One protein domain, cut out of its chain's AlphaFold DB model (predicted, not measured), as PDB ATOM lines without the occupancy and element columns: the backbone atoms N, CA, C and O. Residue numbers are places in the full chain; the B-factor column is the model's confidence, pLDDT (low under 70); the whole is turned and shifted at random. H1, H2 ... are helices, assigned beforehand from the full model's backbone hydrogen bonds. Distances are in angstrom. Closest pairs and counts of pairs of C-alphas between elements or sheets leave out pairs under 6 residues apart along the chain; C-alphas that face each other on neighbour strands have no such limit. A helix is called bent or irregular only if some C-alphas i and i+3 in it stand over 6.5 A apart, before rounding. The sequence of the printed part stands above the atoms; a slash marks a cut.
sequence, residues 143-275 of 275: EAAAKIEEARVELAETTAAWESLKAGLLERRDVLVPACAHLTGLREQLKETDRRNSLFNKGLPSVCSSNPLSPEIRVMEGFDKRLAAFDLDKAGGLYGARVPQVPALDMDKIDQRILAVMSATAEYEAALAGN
ATOM      1  N   GLU A 143     -21.100  69.313 -58.960       92.94
ATOM      2  CA  GLU A 143     -21.620  67.946 -59.069       92.94
ATOM      3  C   GLU A 143     -22.080  67.611 -60.494       92.94
ATOM      4  O   GLU A 143     -21.838  66.505 -60.979       92.94
ATOM      5  N   ALA A 144     -22.741  68.549 -61.177       92.81
ATOM      6  CA  ALA A 144     -23.172  68.367 -62.559       92.81
ATOM      7  C   ALA A 144     -21.969  68.216 -63.501       92.81
ATOM      8  O   ALA A 144     -21.961  67.305 -64.328       92.81
ATOM      9  N   ALA A 145     -20.940  69.053 -63.340       93.44
ATOM     10  CA  ALA A 145     -19.706  68.955 -64.113       93.44
ATOM     11  C   ALA A 145     -18.982  67.620 -63.868       93.44
ATOM     12  O   ALA A 145     -18.566  66.965 -64.821       93.44
ATOM     13  N   ALA A 146     -18.901  67.167 -62.612       93.81
ATOM     14  CA  ALA A 146     -18.298  65.877 -62.278       93.81
ATOM     15  C   ALA A 146     -19.030  64.700 -62.950       93.81
ATOM     16  O   ALA A 146     -18.387  63.822 -63.518       93.81
ATOM     17  N   LYS A 147     -20.370  64.713 -62.953       93.56
ATOM     18  CA  LYS A 147     -21.187  63.689 -63.630       93.56
ATOM     19  C   LYS A 147     -21.010  63.688 -65.145       93.56
ATOM     20  O   LYS A 147     -21.047  62.626 -65.758       93.56
ATOM     21  N   ILE A 148     -20.842  64.862 -65.751       94.44
ATOM     22  CA  ILE A 148     -20.572  64.982 -67.189       94.44
ATOM     23  C   ILE A 148     -19.219  64.351 -67.527       94.44
ATOM     24  O   ILE A 148     -19.133  63.584 -68.484       94.44
ATOM     25  N   GLU A 149     -18.179  64.614 -66.733       94.62
ATOM     26  CA  GLU A 149     -16.862  64.005 -66.955       94.62
ATOM     27  C   GLU A 149     -16.873  62.486 -66.721       94.62
ATOM     28  O   GLU A 149     -16.302  61.743 -67.518       94.62
ATOM     29  N   GLU A 150     -17.579  61.997 -65.698       94.00
ATOM     30  CA  GLU A 150     -17.769  60.555 -65.479       94.00
ATOM     31  C   GLU A 150     -18.480  59.896 -66.671       94.00
ATOM     32  O   GLU A 150     -17.975  58.929 -67.246       94.00
ATOM     33  N   ALA A 151     -19.600  60.473 -67.116       95.06
ATOM     34  CA  ALA A 151     -20.341  59.983 -68.274       95.06
ATOM     35  C   ALA A 151     -19.510  60.034 -69.564       95.06
ATOM     36  O   ALA A 151     -19.684  59.198 -70.449       95.06
ATOM     37  N   ARG A 152     -18.583  60.989 -69.690       95.62
ATOM     38  CA  ARG A 152     -17.678  61.086 -70.838       95.62
ATOM     39  C   ARG A 152     -16.704  59.912 -70.887       95.62
ATOM     40  O   ARG A 152     -16.480  59.363 -71.967       95.62
ATOM     41  N   VAL A 153     -16.138  59.537 -69.741       96.19
ATOM     42  CA  VAL A 153     -15.254  58.368 -69.628       96.19
ATOM     43  C   VAL A 153     -16.039  57.092 -69.930       96.19
ATOM     44  O   VAL A 153     -15.642  56.334 -70.812       96.19
ATOM     45  N   GLU A 154     -17.198  56.907 -69.294       95.88
ATOM     46  CA  GLU A 154     -18.052  55.731 -69.508       95.88
ATOM     47  C   GLU A 154     -18.517  55.619 -70.973       95.88
ATOM     48  O   GLU A 154     -18.545  54.525 -71.540       95.88
ATOM     49  N   LEU A 155     -18.830  56.741 -71.633       96.38
ATOM     50  CA  LEU A 155     -19.194  56.764 -73.052       96.38
ATOM     51  C   LEU A 155     -18.025  56.343 -73.947       96.38
ATOM     52  O   LEU A 155     -18.237  55.598 -74.907       96.38
ATOM     53  N   ALA A 156     -16.805  56.791 -73.648       96.25
ATOM     54  CA  ALA A 156     -15.616  56.394 -74.398       96.25
ATOM     55  C   ALA A 156     -15.334  54.889 -74.247       96.25
ATOM     56  O   ALA A 156     -15.117  54.204 -75.248       96.25
ATOM     57  N   GLU A 157     -15.408  54.364 -73.023       96.81
ATOM     58  CA  GLU A 157     -15.241  52.933 -72.738       96.81
ATOM     59  C   GLU A 157     -16.322  52.087 -73.415       96.81
ATOM     60  O   GLU A 157     -16.019  51.109 -74.100       96.81
ATOM     61  N   THR A 158     -17.582  52.506 -73.296       96.88
ATOM     62  CA  THR A 158     -18.729  51.866 -73.950       96.88
ATOM     63  C   THR A 158     -18.559  51.847 -75.464       96.88
ATOM     64  O   THR A 158     -18.802  50.819 -76.093       96.88
ATOM     65  N   THR A 159     -18.122  52.960 -76.061       96.88
ATOM     66  CA  THR A 159     -17.900  53.059 -77.509       96.88
ATOM     67  C   THR A 159     -16.783  52.114 -77.950       96.88
ATOM     68  O   THR A 159     -16.952  51.379 -78.918       96.88
ATOM     69  N   ALA A 160     -15.669  52.060 -77.217       97.00
ATOM     70  CA  ALA A 160     -14.568  51.150 -77.528       97.00
ATOM     71  C   ALA A 160     -14.977  49.670 -77.397       97.00
ATOM     72  O   ALA A 160     -14.695  48.861 -78.285       97.00
ATOM     73  N   ALA A 161     -15.679  49.314 -76.317       96.38
ATOM     74  CA  ALA A 161     -16.203  47.966 -76.111       96.38
ATOM     75  C   ALA A 161     -17.218  47.581 -77.199       96.38
ATOM     76  O   ALA A 161     -17.220  46.447 -77.684       96.38
ATOM     77  N   TRP A 162     -18.048  48.537 -77.616       96.44
ATOM     78  CA  TRP A 162     -19.017  48.350 -78.681       96.44
ATOM     79  C   TRP A 162     -18.372  48.082 -80.039       96.44
ATOM     80  O   TRP A 162     -18.757  47.121 -80.703       96.44
ATOM     81  N   GLU A 163     -17.372  48.871 -80.431       96.12
ATOM     82  CA  GLU A 163     -16.649  48.671 -81.691       96.12
ATOM     83  C   GLU A 163     -15.964  47.297 -81.740       96.12
ATOM     84  O   GLU A 163     -16.030  46.605 -82.756       96.12
ATOM     85  N   SER A 164     -15.388  46.846 -80.620       95.38
ATOM     86  CA  SER A 164     -14.811  45.500 -80.506       95.38
ATOM     87  C   SER A 164     -15.863  44.398 -80.700       95.38
ATOM     88  O   SER A 164     -15.685  43.481 -81.507       95.38
ATOM     89  N   LEU A 165     -17.007  44.514 -80.016       95.69
ATOM     90  CA  LEU A 165     -18.104  43.551 -80.130       95.69
ATOM     91  C   LEU A 165     -18.688  43.514 -81.551       95.69
ATOM     92  O   LEU A 165     -18.946  42.441 -82.101       95.69
ATOM     93  N   LYS A 166     -18.861  44.689 -82.159       95.44
ATOM     94  CA  LYS A 166     -19.339  44.872 -83.530       95.44
ATOM     95  C   LYS A 166     -18.398  44.230 -84.543       95.44
ATOM     96  O   LYS A 166     -18.865  43.475 -85.395       95.44
ATOM     97  N   ALA A 167     -17.093  44.469 -84.426       96.12
ATOM     98  CA  ALA A 167     -16.093  43.842 -85.284       96.12
ATOM     99  C   ALA A 167     -16.154  42.308 -85.188       96.12
ATOM    100  O   ALA A 167     -16.268  41.633 -86.211       96.12
ATOM    101  N   GLY A 168     -16.189  41.759 -83.968       95.69
ATOM    102  CA  GLY A 168     -16.269  40.312 -83.756       95.69
ATOM    103  C   GLY A 168     -17.556  39.676 -84.296       95.69
ATOM    104  O   GLY A 168     -17.535  38.531 -84.756       95.69
ATOM    105  N   LEU A 169     -18.682  40.396 -84.260       96.00
ATOM    106  CA  LEU A 169     -19.949  39.942 -84.840       96.00
ATOM    107  C   LEU A 169     -19.901  39.927 -86.373       96.00
ATOM    108  O   LEU A 169     -20.374  38.971 -86.992       96.00
ATOM    109  N   LEU A 170     -19.345  40.978 -86.980       95.75
ATOM    110  CA  LEU A 170     -19.224  41.093 -88.434       95.75
ATOM    111  C   LEU A 170     -18.282  40.030 -89.007       95.75
ATOM    112  O   LEU A 170     -18.648  39.380 -89.978       95.75
ATOM    113  N   GLU A 171     -17.156  39.752 -88.349       96.50
ATOM    114  CA  GLU A 171     -16.243  38.672 -88.745       96.50
ATOM    115  C   GLU A 171     -16.959  37.308 -88.802       96.50
ATOM    116  O   GLU A 171     -16.888  36.580 -89.791       96.50
ATOM    117  N   ARG A 172     -17.741  36.978 -87.768       96.69
ATOM    118  CA  ARG A 172     -18.522  35.729 -87.718       96.69
ATOM    119  C   ARG A 172     -19.619  35.687 -88.773       96.69
ATOM    120  O   ARG A 172     -19.920  34.623 -89.315       96.69
ATOM    121  N   ARG A 173     -20.228  36.834 -89.075       95.62
ATOM    122  CA  ARG A 173     -21.196  36.955 -90.166       95.62
ATOM    123  C   ARG A 173     -20.534  36.673 -91.514       95.62
ATOM    124  O   ARG A 173     -21.118  35.934 -92.305       95.62
ATOM    125  N   ASP A 174     -19.340  37.203 -91.748       96.06
ATOM    126  CA  ASP A 174     -18.590  37.006 -92.993       96.06
ATOM    127  C   ASP A 174     -18.174  35.542 -93.196       96.06
ATOM    128  O   ASP A 174     -18.066  35.089 -94.332       96.06
ATOM    129  N   VAL A 175     -18.049  34.764 -92.114       96.44
ATOM    130  CA  VAL A 175     -17.906  33.300 -92.169       96.44
ATOM    131  C   VAL A 175     -19.250  32.605 -92.432       96.44
ATOM    132  O   VAL A 175     -19.357  31.744 -93.308       96.44
ATOM    133  N   LEU A 176     -20.300  32.961 -91.685       96.75
ATOM    134  CA  LEU A 176     -21.594  32.267 -91.731       96.75
ATOM    135  C   LEU A 176     -22.357  32.468 -93.040       96.75
ATOM    136  O   LEU A 176     -22.994  31.529 -93.512       96.75
ATOM    137  N   VAL A 177     -22.331  33.670 -93.618       96.25
ATOM    138  CA  VAL A 177     -23.065  33.989 -94.854       96.25
ATOM    139  C   VAL A 177     -22.672  33.062 -96.012       96.25
ATOM    140  O   VAL A 177     -23.561  32.381 -96.534       96.25
ATOM    141  N   PRO A 178     -21.387  32.964 -96.409       96.75
ATOM    142  CA  PRO A 178     -20.985  32.046 -97.470       96.75
ATOM    143  C   PRO A 178     -21.135  30.575 -97.062       96.75
ATOM    144  O   PRO A 178     -21.560  29.774 -97.892       96.75
ATOM    145  N   ALA A 179     -20.871  30.205 -95.803       97.06
ATOM    146  CA  ALA A 179     -21.021  28.820 -95.345       97.06
ATOM    147  C   ALA A 179     -22.479  28.328 -95.432       97.06
ATOM    148  O   ALA A 179     -22.746  27.230 -95.918       97.06
ATOM    149  N   CYS A 180     -23.445  29.161 -95.034       97.50
ATOM    150  CA  CYS A 180     -24.867  28.851 -95.166       97.50
ATOM    151  C   CYS A 180     -25.322  28.771 -96.630       97.50
ATOM    152  O   CYS A 180     -26.147  27.916 -96.971       97.50
ATOM    153  N   ALA A 181     -24.793  29.643 -97.498       96.88
ATOM    154  CA  ALA A 181     -25.072  29.601 -98.931       96.88
ATOM    155  C   ALA A 181     -24.539  28.307 -99.569       96.88
ATOM    156  O   ALA A 181     -25.278  27.634-100.288       96.88
ATOM    157  N   HIS A 182     -23.302  27.918 -99.242       97.25
ATOM    158  CA  HIS A 182     -22.691  26.661 -99.690       97.25
ATOM    159  C   HIS A 182     -23.494  25.444 -99.226       97.25
ATOM    160  O   HIS A 182     -23.906  24.627-100.047       97.25
ATOM    161  N   LEU A 183     -23.827  25.371 -97.934       97.06
ATOM    162  CA  LEU A 183     -24.632  24.285 -97.371       97.06
ATOM    163  C   LEU A 183     -26.009  24.162 -98.044       97.06
ATOM    164  O   LEU A 183     -26.494  23.058 -98.294       97.06
ATOM    165  N   THR A 184     -26.643  25.291 -98.365       95.88
ATOM    166  CA  THR A 184     -27.920  25.297 -99.089       95.88
ATOM    167  C   THR A 184     -27.744  24.781-100.519       95.88
ATOM    168  O   THR A 184     -28.571  23.999-100.985       95.88
ATOM    169  N   GLY A 185     -26.647  25.143-101.190       96.25
ATOM    170  CA  GLY A 185     -26.273  24.594-102.496       96.25
ATOM    171  C   GLY A 185     -26.083  23.074-102.467       96.25
ATOM    172  O   GLY A 185     -26.696  22.370-103.267       96.25
ATOM    173  N   LEU A 186     -25.315  22.555-101.503       96.31
ATOM    174  CA  LEU A 186     -25.119  21.111-101.315       96.31
ATOM    175  C   LEU A 186     -26.440  20.382-101.045       96.31
ATOM    176  O   LEU A 186     -26.677  19.295-101.570       96.31
ATOM    177  N   ARG A 187     -27.330  20.983-100.248       95.44
ATOM    178  CA  ARG A 187     -28.651  20.411 -99.970       95.44
ATOM    179  C   ARG A 187     -29.493  20.275-101.238       95.44
ATOM    180  O   ARG A 187     -30.152  19.248-101.399       95.44
ATOM    181  N   GLU A 188     -29.492  21.276-102.116       95.25
ATOM    182  CA  GLU A 188     -30.223  21.189-103.385       95.25
ATOM    183  C   GLU A 188     -29.583  20.166-104.339       95.25
ATOM    184  O   GLU A 188     -30.309  19.353-104.906       95.25
ATOM    185  N   GLN A 189     -28.250  20.090-104.420       95.62
ATOM    186  CA  GLN A 189     -27.559  19.047-105.199       95.62
ATOM    187  C   GLN A 189     -27.891  17.631-104.704       95.62
ATOM    188  O   GLN A 189     -28.199  16.733-105.495       95.62
ATOM    189  N   LEU A 190     -27.890  17.416-103.384       94.69
ATOM    190  CA  LEU A 190     -28.238  16.115-102.806       94.69
ATOM    191  C   LEU A 190     -29.696  15.766-103.098       94.69
ATOM    192  O   LEU A 190     -30.016  14.613-103.348       94.69
ATOM    193  N   LYS A 191     -30.589  16.754-103.122       94.06
ATOM    194  CA  LYS A 191     -32.003  16.559-103.460       94.06
ATOM    195  C   LYS A 191     -32.219  16.245-104.942       94.06
ATOM    196  O   LYS A 191     -33.224  15.626-105.287       94.06
ATOM    197  N   GLU A 192     -31.317  16.644-105.828       93.94
ATOM    198  CA  GLU A 192     -31.340  16.202-107.226       93.94
ATOM    199  C   GLU A 192     -30.876  14.747-107.368       93.94
ATOM    200  O   GLU A 192     -31.461  14.004-108.155       93.94
ATOM    201  N   THR A 193     -29.902  14.333-106.554       93.00
ATOM    202  CA  THR A 193     -29.236  13.022-106.654       93.00
ATOM    203  C   THR A 193     -29.949  11.921-105.853       93.00
ATOM    204  O   THR A 193     -30.274  10.866-106.393       93.00
ATOM    205  N   ASP A 194     -30.269  12.173-104.584       92.50
ATOM    206  CA  ASP A 194     -30.946  11.255-103.663       92.50
ATOM    207  C   ASP A 194     -32.017  11.995-102.846       92.50
ATOM    208  O   ASP A 194     -31.785  12.494-101.747       92.50
ATOM    209  N   ARG A 195     -33.251  12.017-103.364       88.50
ATOM    210  CA  ARG A 195     -34.409  12.680-102.728       88.50
ATOM    211  C   ARG A 195     -34.858  12.062-101.407       88.50
ATOM    212  O   ARG A 195     -35.658  12.683-100.707       88.50
ATOM    213  N   ARG A 196     -34.440  10.833-101.097       91.12
ATOM    214  CA  ARG A 196     -34.886  10.094 -99.901       91.12
ATOM    215  C   ARG A 196     -33.832  10.092 -98.800       91.12
ATOM    216  O   ARG A 196     -34.037   9.427 -97.783       91.12
ATOM    217  N   ASN A 197     -32.754  10.852 -98.978       93.06
ATOM    218  CA  ASN A 197     -31.672  10.926 -98.018       93.06
ATOM    219  C   ASN A 197     -32.162  11.339 -96.618       93.06
ATOM    220  O   ASN A 197     -32.955  12.272 -96.454       93.06
ATOM    221  N   SER A 198     -31.663  10.661 -95.584       92.50
ATOM    222  CA  SER A 198     -32.082  10.885 -94.195       92.50
ATOM    223  C   SER A 198     -31.673  12.260 -93.653       92.50
ATOM    224  O   SER A 198     -32.311  12.750 -92.716       92.50
ATOM    225  N   LEU A 199     -30.680  12.925 -94.260       92.12
ATOM    226  CA  LEU A 199     -30.242  14.273 -93.880       92.12
ATOM    227  C   LEU A 199     -31.344  15.329 -94.029       92.12
ATOM    228  O   LEU A 199     -31.341  16.335 -93.314       92.12
ATOM    229  N   PHE A 200     -32.346  15.100 -94.884       91.50
ATOM    230  CA  PHE A 200     -33.464  16.032 -95.007       91.50
ATOM    231  C   PHE A 200     -34.349  16.083 -93.757       91.50
ATOM    232  O   PHE A 200     -34.924  17.141 -93.499       91.50
ATOM    233  N   ASN A 201     -34.387  15.012 -92.952       88.50
ATOM    234  CA  ASN A 201     -35.168  14.947 -91.711       88.50
ATOM    235  C   ASN A 201     -34.578  15.817 -90.592       88.50
ATOM    236  O   ASN A 201     -35.317  16.278 -89.725       88.50
ATOM    237  N   LYS A 202     -33.259  16.057 -90.605       84.81
ATOM    238  CA  LYS A 202     -32.581  16.910 -89.615       84.81
ATOM    239  C   LYS A 202     -32.788  18.411 -89.875       84.81
ATOM    240  O   LYS A 202     -32.650  19.213 -88.957       84.81
ATOM    241  N   GLY A 203     -33.131  18.791 -91.109       86.25
ATOM    242  CA  GLY A 203     -33.217  20.194 -91.527       86.25
ATOM    243  C   GLY A 203     -31.848  20.877 -91.657       86.25
ATOM    244  O   GLY A 203     -30.805  20.240 -91.525       86.25
ATOM    245  N   LEU A 204     -31.856  22.175 -91.971       91.69
ATOM    246  CA  LEU A 204     -30.653  23.015 -91.932       91.69
ATOM    247  C   LEU A 204     -30.483  23.626 -90.532       91.69
ATOM    248  O   LEU A 204     -31.493  23.888 -89.868       91.69
ATOM    249  N   PRO A 205     -29.245  23.925 -90.095       94.75
ATOM    250  CA  PRO A 205     -29.016  24.727 -88.900       94.75
ATOM    251  C   PRO A 205     -29.844  26.016 -88.936       94.75
ATOM    252  O   PRO A 205     -29.904  26.698 -89.961       94.75
ATOM    253  N   SER A 206     -30.470  26.377 -87.812       91.69
ATOM    254  CA  SER A 206     -31.424  27.496 -87.755       91.69
ATOM    255  C   SER A 206     -30.822  28.833 -88.194       91.69
ATOM    256  O   SER A 206     -31.521  29.652 -88.787       91.69
ATOM    257  N   VAL A 207     -29.517  29.033 -87.990       94.12
ATOM    258  CA  VAL A 207     -28.783  30.222 -88.450       94.12
ATOM    259  C   VAL A 207     -28.767  30.374 -89.979       94.12
ATOM    260  O   VAL A 207     -28.693  31.498 -90.461       94.12
ATOM    261  N   CYS A 208     -28.910  29.277 -90.731       95.06
ATOM    262  CA  CYS A 208     -28.981  29.267 -92.196       95.06
ATOM    263  C   CYS A 208     -30.416  29.260 -92.743       95.06
ATOM    264  O   CYS A 208     -30.609  29.248 -93.953       95.06
ATOM    265  N   SER A 209     -31.439  29.246 -91.879       86.62
ATOM    266  CA  SER A 209     -32.847  29.264 -92.317       86.62
ATOM    267  C   SER A 209     -33.299  30.624 -92.868       86.62
ATOM    268  O   SER A 209     -34.335  30.730 -93.517       86.62
ATOM    269  N   SER A 210     -32.529  31.674 -92.586       85.12
ATOM    270  CA  SER A 210     -32.759  33.052 -93.017       85.12
ATOM    271  C   SER A 210     -31.410  33.768 -93.139       85.12
ATOM    272  O   SER A 210     -30.368  33.117 -93.114       85.12
ATOM    273  N   ASN A 211     -31.406  35.101 -93.262       88.56
ATOM    274  CA  ASN A 211     -30.166  35.876 -93.270       88.56
ATOM    275  C   ASN A 211     -29.382  35.658 -91.952       88.56
ATOM    276  O   ASN A 211     -29.912  36.008 -90.883       88.56
ATOM    277  N   PRO A 212     -28.154  35.101 -92.002       92.94
ATOM    278  CA  PRO A 212     -27.385  34.774 -90.807       92.94
ATOM    279  C   PRO A 212     -27.184  35.974 -89.885       92.94
ATOM    280  O   PRO A 212     -26.870  37.079 -90.328       92.94
ATOM    281  N   LEU A 213     -27.377  35.736 -88.585       93.88
ATOM    282  CA  LEU A 213     -27.230  36.721 -87.505       93.88
ATOM    283  C   LEU A 213     -28.142  37.961 -87.608       93.88
ATOM    284  O   LEU A 213     -27.881  38.989 -86.987       93.88
ATOM    285  N   SER A 214     -29.238  37.899 -88.375       92.06
ATOM    286  CA  SER A 214     -30.138  39.052 -88.525       92.06
ATOM    287  C   SER A 214     -30.753  39.599 -87.220       92.06
ATOM    288  O   SER A 214     -30.971  40.814 -87.162       92.06
ATOM    289  N   PRO A 215     -31.049  38.797 -86.173       92.56
ATOM    290  CA  PRO A 215     -31.460  39.337 -84.876       92.56
ATOM    291  C   PRO A 215     -30.347  40.138 -84.192       92.56
ATOM    292  O   PRO A 215     -30.593  41.242 -83.713       92.56
ATOM    293  N   GLU A 216     -29.121  39.614 -84.184       94.81
ATOM    294  CA  GLU A 216     -27.957  40.244 -83.560       94.81
ATOM    295  C   GLU A 216     -27.573  41.549 -84.282       94.81
ATOM    296  O   GLU A 216     -27.310  42.563 -83.639       94.81
ATOM    297  N   ILE A 217     -27.663  41.577 -85.616       93.31
ATOM    298  CA  ILE A 217     -27.449  42.794 -86.418       93.31
ATOM    299  C   ILE A 217     -28.502  43.875 -86.118       93.31
ATOM    300  O   ILE A 217     -28.167  45.054 -86.038       93.31
ATOM    301  N   ARG A 218     -29.765  43.509 -85.871       94.38
ATOM    302  CA  ARG A 218     -30.795  44.488 -85.470       94.38
ATOM    303  C   ARG A 218     -30.524  45.093 -84.095       94.38
ATOM    304  O   ARG A 218     -30.770  46.282 -83.889       94.38
ATOM    305  N   VAL A 219     -30.015  44.294 -83.156       94.69
ATOM    306  CA  VAL A 219     -29.563  44.799 -81.848       94.69
ATOM    307  C   VAL A 219     -28.426  45.803 -82.040       94.69
ATOM    308  O   VAL A 219     -28.438  46.857 -81.405       94.69
ATOM    309  N   MET A 220     -27.505  45.512 -82.963       94.56
ATOM    310  CA  MET A 220     -26.384  46.384 -83.305       94.56
ATOM    311  C   MET A 220     -26.829  47.736 -83.860       94.56
ATOM    312  O   MET A 220     -26.473  48.772 -83.303       94.56
ATOM    313  N   GLU A 221     -27.703  47.750 -84.862       94.44
ATOM    314  CA  GLU A 221     -28.264  48.993 -85.412       94.44
ATOM    315  C   GLU A 221     -29.046  49.803 -84.364       94.44
ATOM    316  O   GLU A 221     -29.015  51.036 -84.350       94.44
ATOM    317  N   GLY A 222     -29.769  49.116 -83.475       95.38
ATOM    318  CA  GLY A 222     -30.495  49.753 -82.380       95.38
ATOM    319  C   GLY A 222     -29.566  50.402 -81.353       95.38
ATOM    320  O   GLY A 222     -29.891  51.459 -80.810       95.38
ATOM    321  N   PHE A 223     -28.411  49.797 -81.079       96.31
ATOM    322  CA  PHE A 223     -27.421  50.374 -80.178       96.31
ATOM    323  C   PHE A 223     -26.647  51.531 -80.818       96.31
ATOM    324  O   PHE A 223     -26.535  52.570 -80.173       96.31
ATOM    325  N   ASP A 224     -26.261  51.426 -82.096       95.75
ATOM    326  CA  ASP A 224     -25.656  52.532 -82.860       95.75
ATOM    327  C   ASP A 224     -26.536  53.795 -82.796       95.75
ATOM    328  O   ASP A 224     -26.057  54.892 -82.510       95.75
ATOM    329  N   LYS A 225     -27.857  53.642 -82.965       95.81
ATOM    330  CA  LYS A 225     -28.814  54.756 -82.833       95.81
ATOM    331  C   LYS A 225     -28.855  55.352 -81.427       95.81
ATOM    332  O   LYS A 225     -29.017  56.560 -81.292       95.81
ATOM    333  N   ARG A 226     -28.748  54.524 -80.381       95.00
ATOM    334  CA  ARG A 226     -28.753  54.993 -78.986       95.00
ATOM    335  C   ARG A 226     -27.474  55.741 -78.635       95.00
ATOM    336  O   ARG A 226     -27.577  56.781 -77.997       95.00
ATOM    337  N   LEU A 227     -26.314  55.250 -79.075       94.69
ATOM    338  CA  LEU A 227     -25.042  55.957 -78.917       94.69
ATOM    339  C   LEU A 227     -25.062  57.298 -79.658       94.69
ATOM    340  O   LEU A 227     -24.739  58.320 -79.068       94.69
ATOM    341  N   ALA A 228     -25.522  57.314 -80.912       94.19
ATOM    342  CA  ALA A 228     -25.596  58.540 -81.710       94.19
ATOM    343  C   ALA A 228     -26.583  59.582 -81.149       94.19
ATOM    344  O   ALA A 228     -26.411  60.776 -81.374       94.19
ATOM    345  N   ALA A 229     -27.627  59.140 -80.443       93.75
ATOM    346  CA  ALA A 229     -28.617  60.014 -79.820       93.75
ATOM    347  C   ALA A 229     -28.268  60.415 -78.376       93.75
ATOM    348  O   ALA A 229     -29.029  61.168 -77.763       93.75
ATOM    349  N   PHE A 230     -27.177  59.892 -77.805       93.81
ATOM    350  CA  PHE A 230     -26.789  60.209 -76.438       93.81
ATOM    351  C   PHE A 230     -26.264  61.645 -76.351       93.81
ATOM    352  O   PHE A 230     -25.359  62.042 -77.082       93.81
ATOM    353  N   ASP A 231     -26.851  62.416 -75.442       92.50
ATOM    354  CA  ASP A 231     -26.515  63.816 -75.213       92.50
ATOM    355  C   ASP A 231     -25.777  63.938 -73.879       92.50
ATOM    356  O   ASP A 231     -26.379  63.801 -72.808       92.50
ATOM    357  N   LEU A 232     -24.466  64.166 -73.967       89.25
ATOM    358  CA  LEU A 232     -23.566  64.220 -72.820       89.25
ATOM    359  C   LEU A 232     -23.940  65.351 -71.849       89.25
ATOM    360  O   LEU A 232     -23.852  65.171 -70.635       89.25
ATOM    361  N   ASP A 233     -24.457  66.471 -72.355       86.81
ATOM    362  CA  ASP A 233     -24.814  67.632 -71.531       86.81
ATOM    363  C   ASP A 233     -26.009  67.330 -70.612       86.81
ATOM    364  O   ASP A 233     -26.186  67.944 -69.556       86.81
ATOM    365  N   LYS A 234     -26.822  66.325 -70.964       88.56
ATOM    366  CA  LYS A 234     -27.936  65.860 -70.127       88.56
ATOM    367  C   LYS A 234     -27.501  64.946 -68.978       88.56
ATOM    368  O   LYS A 234     -28.331  64.666 -68.106       88.56
ATOM    369  N   ALA A 235     -26.247  64.493 -68.929       85.44
ATOM    370  CA  ALA A 235     -25.743  63.653 -67.840       85.44
ATOM    371  C   ALA A 235     -25.693  64.408 -66.498       85.44
ATOM    372  O   ALA A 235     -26.040  63.852 -65.456       85.44
ATOM    373  N   GLY A 236     -25.367  65.706 -66.527       80.44
ATOM    374  CA  GLY A 236     -25.351  66.579 -65.345       80.44
ATOM    375  C   GLY A 236     -26.732  67.076 -64.891       80.44
ATOM    376  O   GLY A 236     -26.840  67.758 -63.872       80.44
ATOM    377  N   GLY A 237     -27.800  66.762 -65.635       79.44
ATOM    378  CA  GLY A 237     -29.156  67.252 -65.371       79.44
ATOM    379  C   GLY A 237     -29.886  66.537 -64.224       79.44
ATOM    380  O   GLY A 237     -29.493  65.467 -63.768       79.44
ATOM    381  N   LEU A 238     -31.030  67.096 -63.803       67.31
ATOM    382  CA  LEU A 238     -31.853  66.581 -62.690       67.31
ATOM    383  C   LEU A 238     -32.301  65.115 -62.874       67.31
ATOM    384  O   LEU A 238     -32.438  64.388 -61.895       67.31
ATOM    385  N   TYR A 239     -32.511  64.687 -64.123       70.62
ATOM    386  CA  TYR A 239     -32.904  63.319 -64.482       70.62
ATOM    387  C   TYR A 239     -31.759  62.476 -65.064       70.62
ATOM    388  O   TYR A 239     -32.039  61.388 -65.551       70.62
ATOM    389  N   GLY A 240     -30.517  62.987 -65.022       71.31
ATOM    390  CA  GLY A 240     -29.262  62.348 -65.437       71.31
ATOM    391  C   GLY A 240     -29.384  61.296 -66.540       71.31
ATOM    392  O   GLY A 240     -29.651  60.125 -66.258       71.31
ATOM    393  N   ALA A 241     -29.155  61.690 -67.796       84.06
ATOM    394  CA  ALA A 241     -29.065  60.718 -68.882       84.06
ATOM    395  C   ALA A 241     -27.920  59.728 -68.600       84.06
ATOM    396  O   ALA A 241     -26.789  60.141 -68.357       84.06
ATOM    397  N   ARG A 242     -28.220  58.425 -68.619       88.25
ATOM    398  CA  ARG A 242     -27.221  57.365 -68.415       88.25
ATOM    399  C   ARG A 242     -26.617  56.949 -69.742       88.25
ATOM    400  O   ARG A 242     -27.353  56.824 -70.726       88.25
ATOM    401  N   VAL A 243     -25.312  56.688 -69.742       93.12
ATOM    402  CA  VAL A 243     -24.623  56.145 -70.912       93.12
ATOM    403  C   VAL A 243     -25.298  54.826 -71.324       93.12
ATOM    404  O   VAL A 243     -25.603  53.988 -70.466       93.12
ATOM    405  N   PRO A 244     -25.619  54.631 -72.618       94.00
ATOM    406  CA  PRO A 244     -26.210  53.386 -73.088       94.00
ATOM    407  C   PRO A 244     -25.278  52.202 -72.819       94.00
ATOM    408  O   PRO A 244     -24.146  52.199 -73.272       94.00
ATOM    409  N   GLN A 245     -25.758  51.155 -72.152       93.69
ATOM    410  CA  GLN A 245     -24.933  49.971 -71.887       93.69
ATOM    411  C   GLN A 245     -24.798  49.073 -73.116       93.69
ATOM    412  O   GLN A 245     -25.795  48.799 -73.797       93.69
ATOM    413  N   VAL A 246     -23.581  48.568 -73.346       94.50
ATOM    414  CA  VAL A 246     -23.278  47.608 -74.414       94.50
ATOM    415  C   VAL A 246     -24.246  46.418 -74.332       94.50
ATOM    416  O   VAL A 246     -24.409  45.831 -73.258       94.50
ATOM    417  N   PRO A 247     -24.924  46.051 -75.434       93.62
ATOM    418  CA  PRO A 247     -25.850  44.931 -75.416       93.62
ATOM    419  C   PRO A 247     -25.102  43.617 -75.176       93.62
ATOM    420  O   PRO A 247     -24.052  43.368 -75.765       93.62
ATOM    421  N   ALA A 248     -25.683  42.741 -74.358       91.31
ATOM    422  CA  ALA A 248     -25.152  41.401 -74.143       91.31
ATOM    423  C   ALA A 248     -25.395  40.532 -75.389       91.31
ATOM    424  O   ALA A 248     -26.485  39.988 -75.582       91.31
ATOM    425  N   LEU A 249     -24.380  40.425 -76.248       92.81
ATOM    426  CA  LEU A 249     -24.340  39.472 -77.354       92.81
ATOM    427  C   LEU A 249     -23.464  38.283 -76.956       92.81
ATOM    428  O   LEU A 249     -22.307  38.442 -76.575       92.81
ATOM    429  N   ASP A 250     -24.041  37.089 -77.035       93.56
ATOM    430  CA  ASP A 250     -23.376  35.839 -76.679       93.56
ATOM    431  C   ASP A 250     -22.534  35.342 -77.865       93.56
ATOM    432  O   ASP A 250     -23.044  34.691 -78.783       93.56
ATOM    433  N   MET A 251     -21.254  35.716 -77.866       94.44
ATOM    434  CA  MET A 251     -20.316  35.385 -78.942       94.44
ATOM    435  C   MET A 251     -20.013  33.884 -79.000       94.44
ATOM    436  O   MET A 251     -19.946  33.327 -80.096       94.44
ATOM    437  N   ASP A 252     -19.953  33.209 -77.851       95.69
ATOM    438  CA  ASP A 252     -19.715  31.764 -77.770       95.69
ATOM    439  C   ASP A 252     -20.855  30.980 -78.427       95.69
ATOM    440  O   ASP A 252     -20.638  30.016 -79.166       95.69
ATOM    441  N   LYS A 253     -22.099  31.425 -78.231       95.44
ATOM    442  CA  LYS A 253     -23.257  30.843 -78.916       95.44
ATOM    443  C   LYS A 253     -23.204  31.048 -80.429       95.44
ATOM    444  O   LYS A 253     -23.704  30.202 -81.175       95.44
ATOM    445  N   ILE A 254     -22.634  32.153 -80.905       95.88
ATOM    446  CA  ILE A 254     -22.435  32.371 -82.343       95.88
ATOM    447  C   ILE A 254     -21.348  31.431 -82.872       95.88
ATOM    448  O   ILE A 254     -21.550  30.810 -83.917       95.88
ATOM    449  N   ASP A 255     -20.267  31.234 -82.124       97.06
ATOM    450  CA  ASP A 255     -19.207  30.286 -82.484       97.06
ATOM    451  C   ASP A 255     -19.735  28.844 -82.537       97.06
ATOM    452  O   ASP A 255     -19.475  28.108 -83.491       97.06
ATOM    453  N   GLN A 256     -20.606  28.457 -81.602       97.00
ATOM    454  CA  GLN A 256     -21.308  27.170 -81.658       97.00
ATOM    455  C   GLN A 256     -22.189  27.027 -82.907       97.00
ATOM    456  O   GLN A 256     -22.280  25.939 -83.482       97.00
ATOM    457  N   ARG A 257     -22.832  28.111 -83.364       95.94
ATOM    458  CA  ARG A 257     -23.606  28.098 -84.615       95.94
ATOM    459  C   ARG A 257     -22.701  27.904 -85.829       95.94
ATOM    460  O   ARG A 257     -23.093  27.163 -86.725       95.94
ATOM    461  N   ILE A 258     -21.509  28.506 -85.853       97.44
ATOM    462  CA  ILE A 258     -20.513  28.279 -86.915       97.44
ATOM    463  C   ILE A 258     -20.137  26.798 -86.975       97.44
ATOM    464  O   ILE A 258     -20.249  26.181 -88.035       97.44
ATOM    465  N   LEU A 259     -19.789  26.201 -85.833       97.31
ATOM    466  CA  LEU A 259     -19.445  24.779 -85.755       97.31
ATOM    467  C   LEU A 259     -20.591  23.877 -86.231       97.31
ATOM    468  O   LEU A 259     -20.357  22.909 -86.954       97.31
ATOM    469  N   ALA A 260     -21.839  24.211 -85.885       96.38
ATOM    470  CA  ALA A 260     -23.009  23.471 -86.351       96.38
ATOM    471  C   ALA A 260     -23.179  23.536 -87.881       96.38
ATOM    472  O   ALA A 260     -23.522  22.530 -88.500       96.38
ATOM    473  N   VAL A 261     -22.912  24.692 -88.502       97.62
ATOM    474  CA  VAL A 261     -22.952  24.850 -89.967       97.62
ATOM    475  C   VAL A 261     -21.831  24.071 -90.643       97.62
ATOM    476  O   VAL A 261     -22.091  23.370 -91.620       97.62
ATOM    477  N   MET A 262     -20.608  24.132 -90.115       97.12
ATOM    478  CA  MET A 262     -19.474  23.376 -90.654       97.12
ATOM    479  C   MET A 262     -19.702  21.863 -90.562       97.12
ATOM    480  O   MET A 262     -19.482  21.146 -91.533       97.12
ATOM    481  N   SER A 263     -20.210  21.388 -89.423       96.62
ATOM    482  CA  SER A 263     -20.554  19.978 -89.223       96.62
ATOM    483  C   SER A 263     -21.631  19.513 -90.207       96.62
ATOM    484  O   SER A 263     -21.452  18.514 -90.899       96.62
ATOM    485  N   ALA A 264     -22.715  20.287 -90.354       96.31
ATOM    486  CA  ALA A 264     -23.751  19.985 -91.337       96.31
ATOM    487  C   ALA A 264     -23.187  19.970 -92.768       96.31
ATOM    488  O   ALA A 264     -23.495  19.064 -93.531       96.31
ATOM    489  N   THR A 265     -22.324  20.924 -93.122       97.25
ATOM    490  CA  THR A 265     -21.667  20.977 -94.439       97.25
ATOM    491  C   THR A 265     -20.911  19.683 -94.729       97.25
ATOM    492  O   THR A 265     -21.153  19.066 -95.764       97.25
ATOM    493  N   ALA A 266     -20.101  19.207 -93.781       96.94
ATOM    494  CA  ALA A 266     -19.375  17.948 -93.922       96.94
ATOM    495  C   ALA A 266     -20.308  16.729 -94.071       96.94
ATOM    496  O   ALA A 266     -20.024  15.840 -94.873       96.94
ATOM    497  N   GLU A 267     -21.437  16.684 -93.348       95.56
ATOM    498  CA  GLU A 267     -22.437  15.613 -93.512       95.56
ATOM    499  C   GLU A 267     -23.009  15.584 -94.944       95.56
ATOM    500  O   GLU A 267     -23.128  14.510 -95.535       95.56
ATOM    501  N   TYR A 268     -23.337  16.749 -95.519       95.94
ATOM    502  CA  TYR A 268     -23.869  16.838 -96.885       95.94
ATOM    503  C   TYR A 268     -22.814  16.517 -97.951       95.94
ATOM    504  O   TYR A 268     -23.129  15.817 -98.913       95.94
ATOM    505  N   GLU A 269     -21.570  16.973 -97.784       96.25
ATOM    506  CA  GLU A 269     -20.465  16.636 -98.694       96.25
ATOM    507  C   GLU A 269     -20.186  15.128 -98.700       96.25
ATOM    508  O   GLU A 269     -20.064  14.525 -99.767       96.25
ATOM    509  N   ALA A 270     -20.166  14.489 -97.525       95.50
ATOM    510  CA  ALA A 270     -19.988  13.043 -97.414       95.50
ATOM    511  C   ALA A 270     -21.140  12.261 -98.069       95.50
ATOM    512  O   ALA A 270     -20.900  11.255 -98.739       95.50
ATOM    513  N   ALA A 271     -22.385  12.724 -97.911       93.31
ATOM    514  CA  ALA A 271     -23.545  12.098 -98.544       93.31
ATOM    515  C   ALA A 271     -23.531  12.235-100.073       93.31
ATOM    516  O   ALA A 271     -23.953  11.315-100.768       93.31
ATOM    517  N   LEU A 272     -23.039  13.354-100.605       93.00
ATOM    518  CA  LEU A 272     -22.870  13.546-102.047       93.00
ATOM    519  C   LEU A 272     -21.730  12.702-102.623       93.00
ATOM    520  O   LEU A 272     -21.868  12.199-103.727       93.00
ATOM    521  N   ALA A 273     -20.634  12.513-101.884       91.88
ATOM    522  CA  ALA A 273     -19.511  11.681-102.323       91.88
ATOM    523  C   ALA A 273     -19.800  10.168-102.265       91.88
ATOM    524  O   ALA A 273     -19.122   9.385-102.929       91.88
ATOM    525  N   GLY A 274     -20.757   9.751-101.429       81.81
ATOM    526  CA  GLY A 274     -21.188   8.357-101.287       81.81
ATOM    527  C   GLY A 274     -22.313   7.924-102.234       81.81
ATOM    528  O   GLY A 274     -22.677   6.747-102.206       81.81
ATOM    529  N   ASN A 275     -22.863   8.853-103.023       60.62
ATOM    530  CA  ASN A 275     -23.838   8.606-104.092       60.62
ATOM    531  C   ASN A 275     -23.148   8.595-105.460       60.62
ATOM    532  O   ASN A 275     -23.611   7.820-106.327       60.62
TER     533      ASN A 275
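AT A GLANCE: This is residues 143 to 275 of the 275 residues of an uncharacterized protein of Phaeobacter piscinae (UniProt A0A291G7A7). A slender rod: one long helix, H1, runs its full length, with H4 side by side with its later part and H3 beside its earlier part. After H3 the chain folds back through residues 229 to 250 to reach H4. The 133 printed residues have four named helices, H1 to H4 in chain order, and no named strand: all helix, extended, radius of gyration of the C-alphas 21.9 A, spans 74 by 18 by 18 A.

IN THESE COORDINATES: H1, residues 143 to 193, measures 73.1 A from C-alpha 143 at (-21.620, 67.946, -59.069); it is neither bent nor irregular, but only just: C-alphas 175 and 178 are 6.3 A apart. H4, residues 251 to 273, measures 33.3 A and ends at (-19.511, 11.681, -102.323). H3 is residues 214 to 228, 21.1 A; H2 is residues 199 to 202, 5.5 A.

HOW THE PARTS SIT: H1 and H4 touch, the same way at a shallow tilt of 10 degrees; their closest C-alphas, Leu 183 and Thr 265, are 5.3 A apart. H1 and H3 are close but not clearly touching, closest C-alphas Lys 166 and Met 220 at 7.2 A, opposite ways at a shallow tilt of 22 degrees. H2 is close to H4 but not clearly touching, closest C-alphas Leu 199 and Tyr 268 at 7.5 A. In H3 and H4 every O i to N i+4 pair is within hydrogen-bond range, in H1 46 of 47; H2 is too short for one.

THE WHOLE: The farthest C-alphas, Glu 143 and Asn 275, are 74.5 A apart. The printed part has no cut; links H2 to H3 and H3 to H4 are long. Residues 238 and 275 are under pLDDT 70.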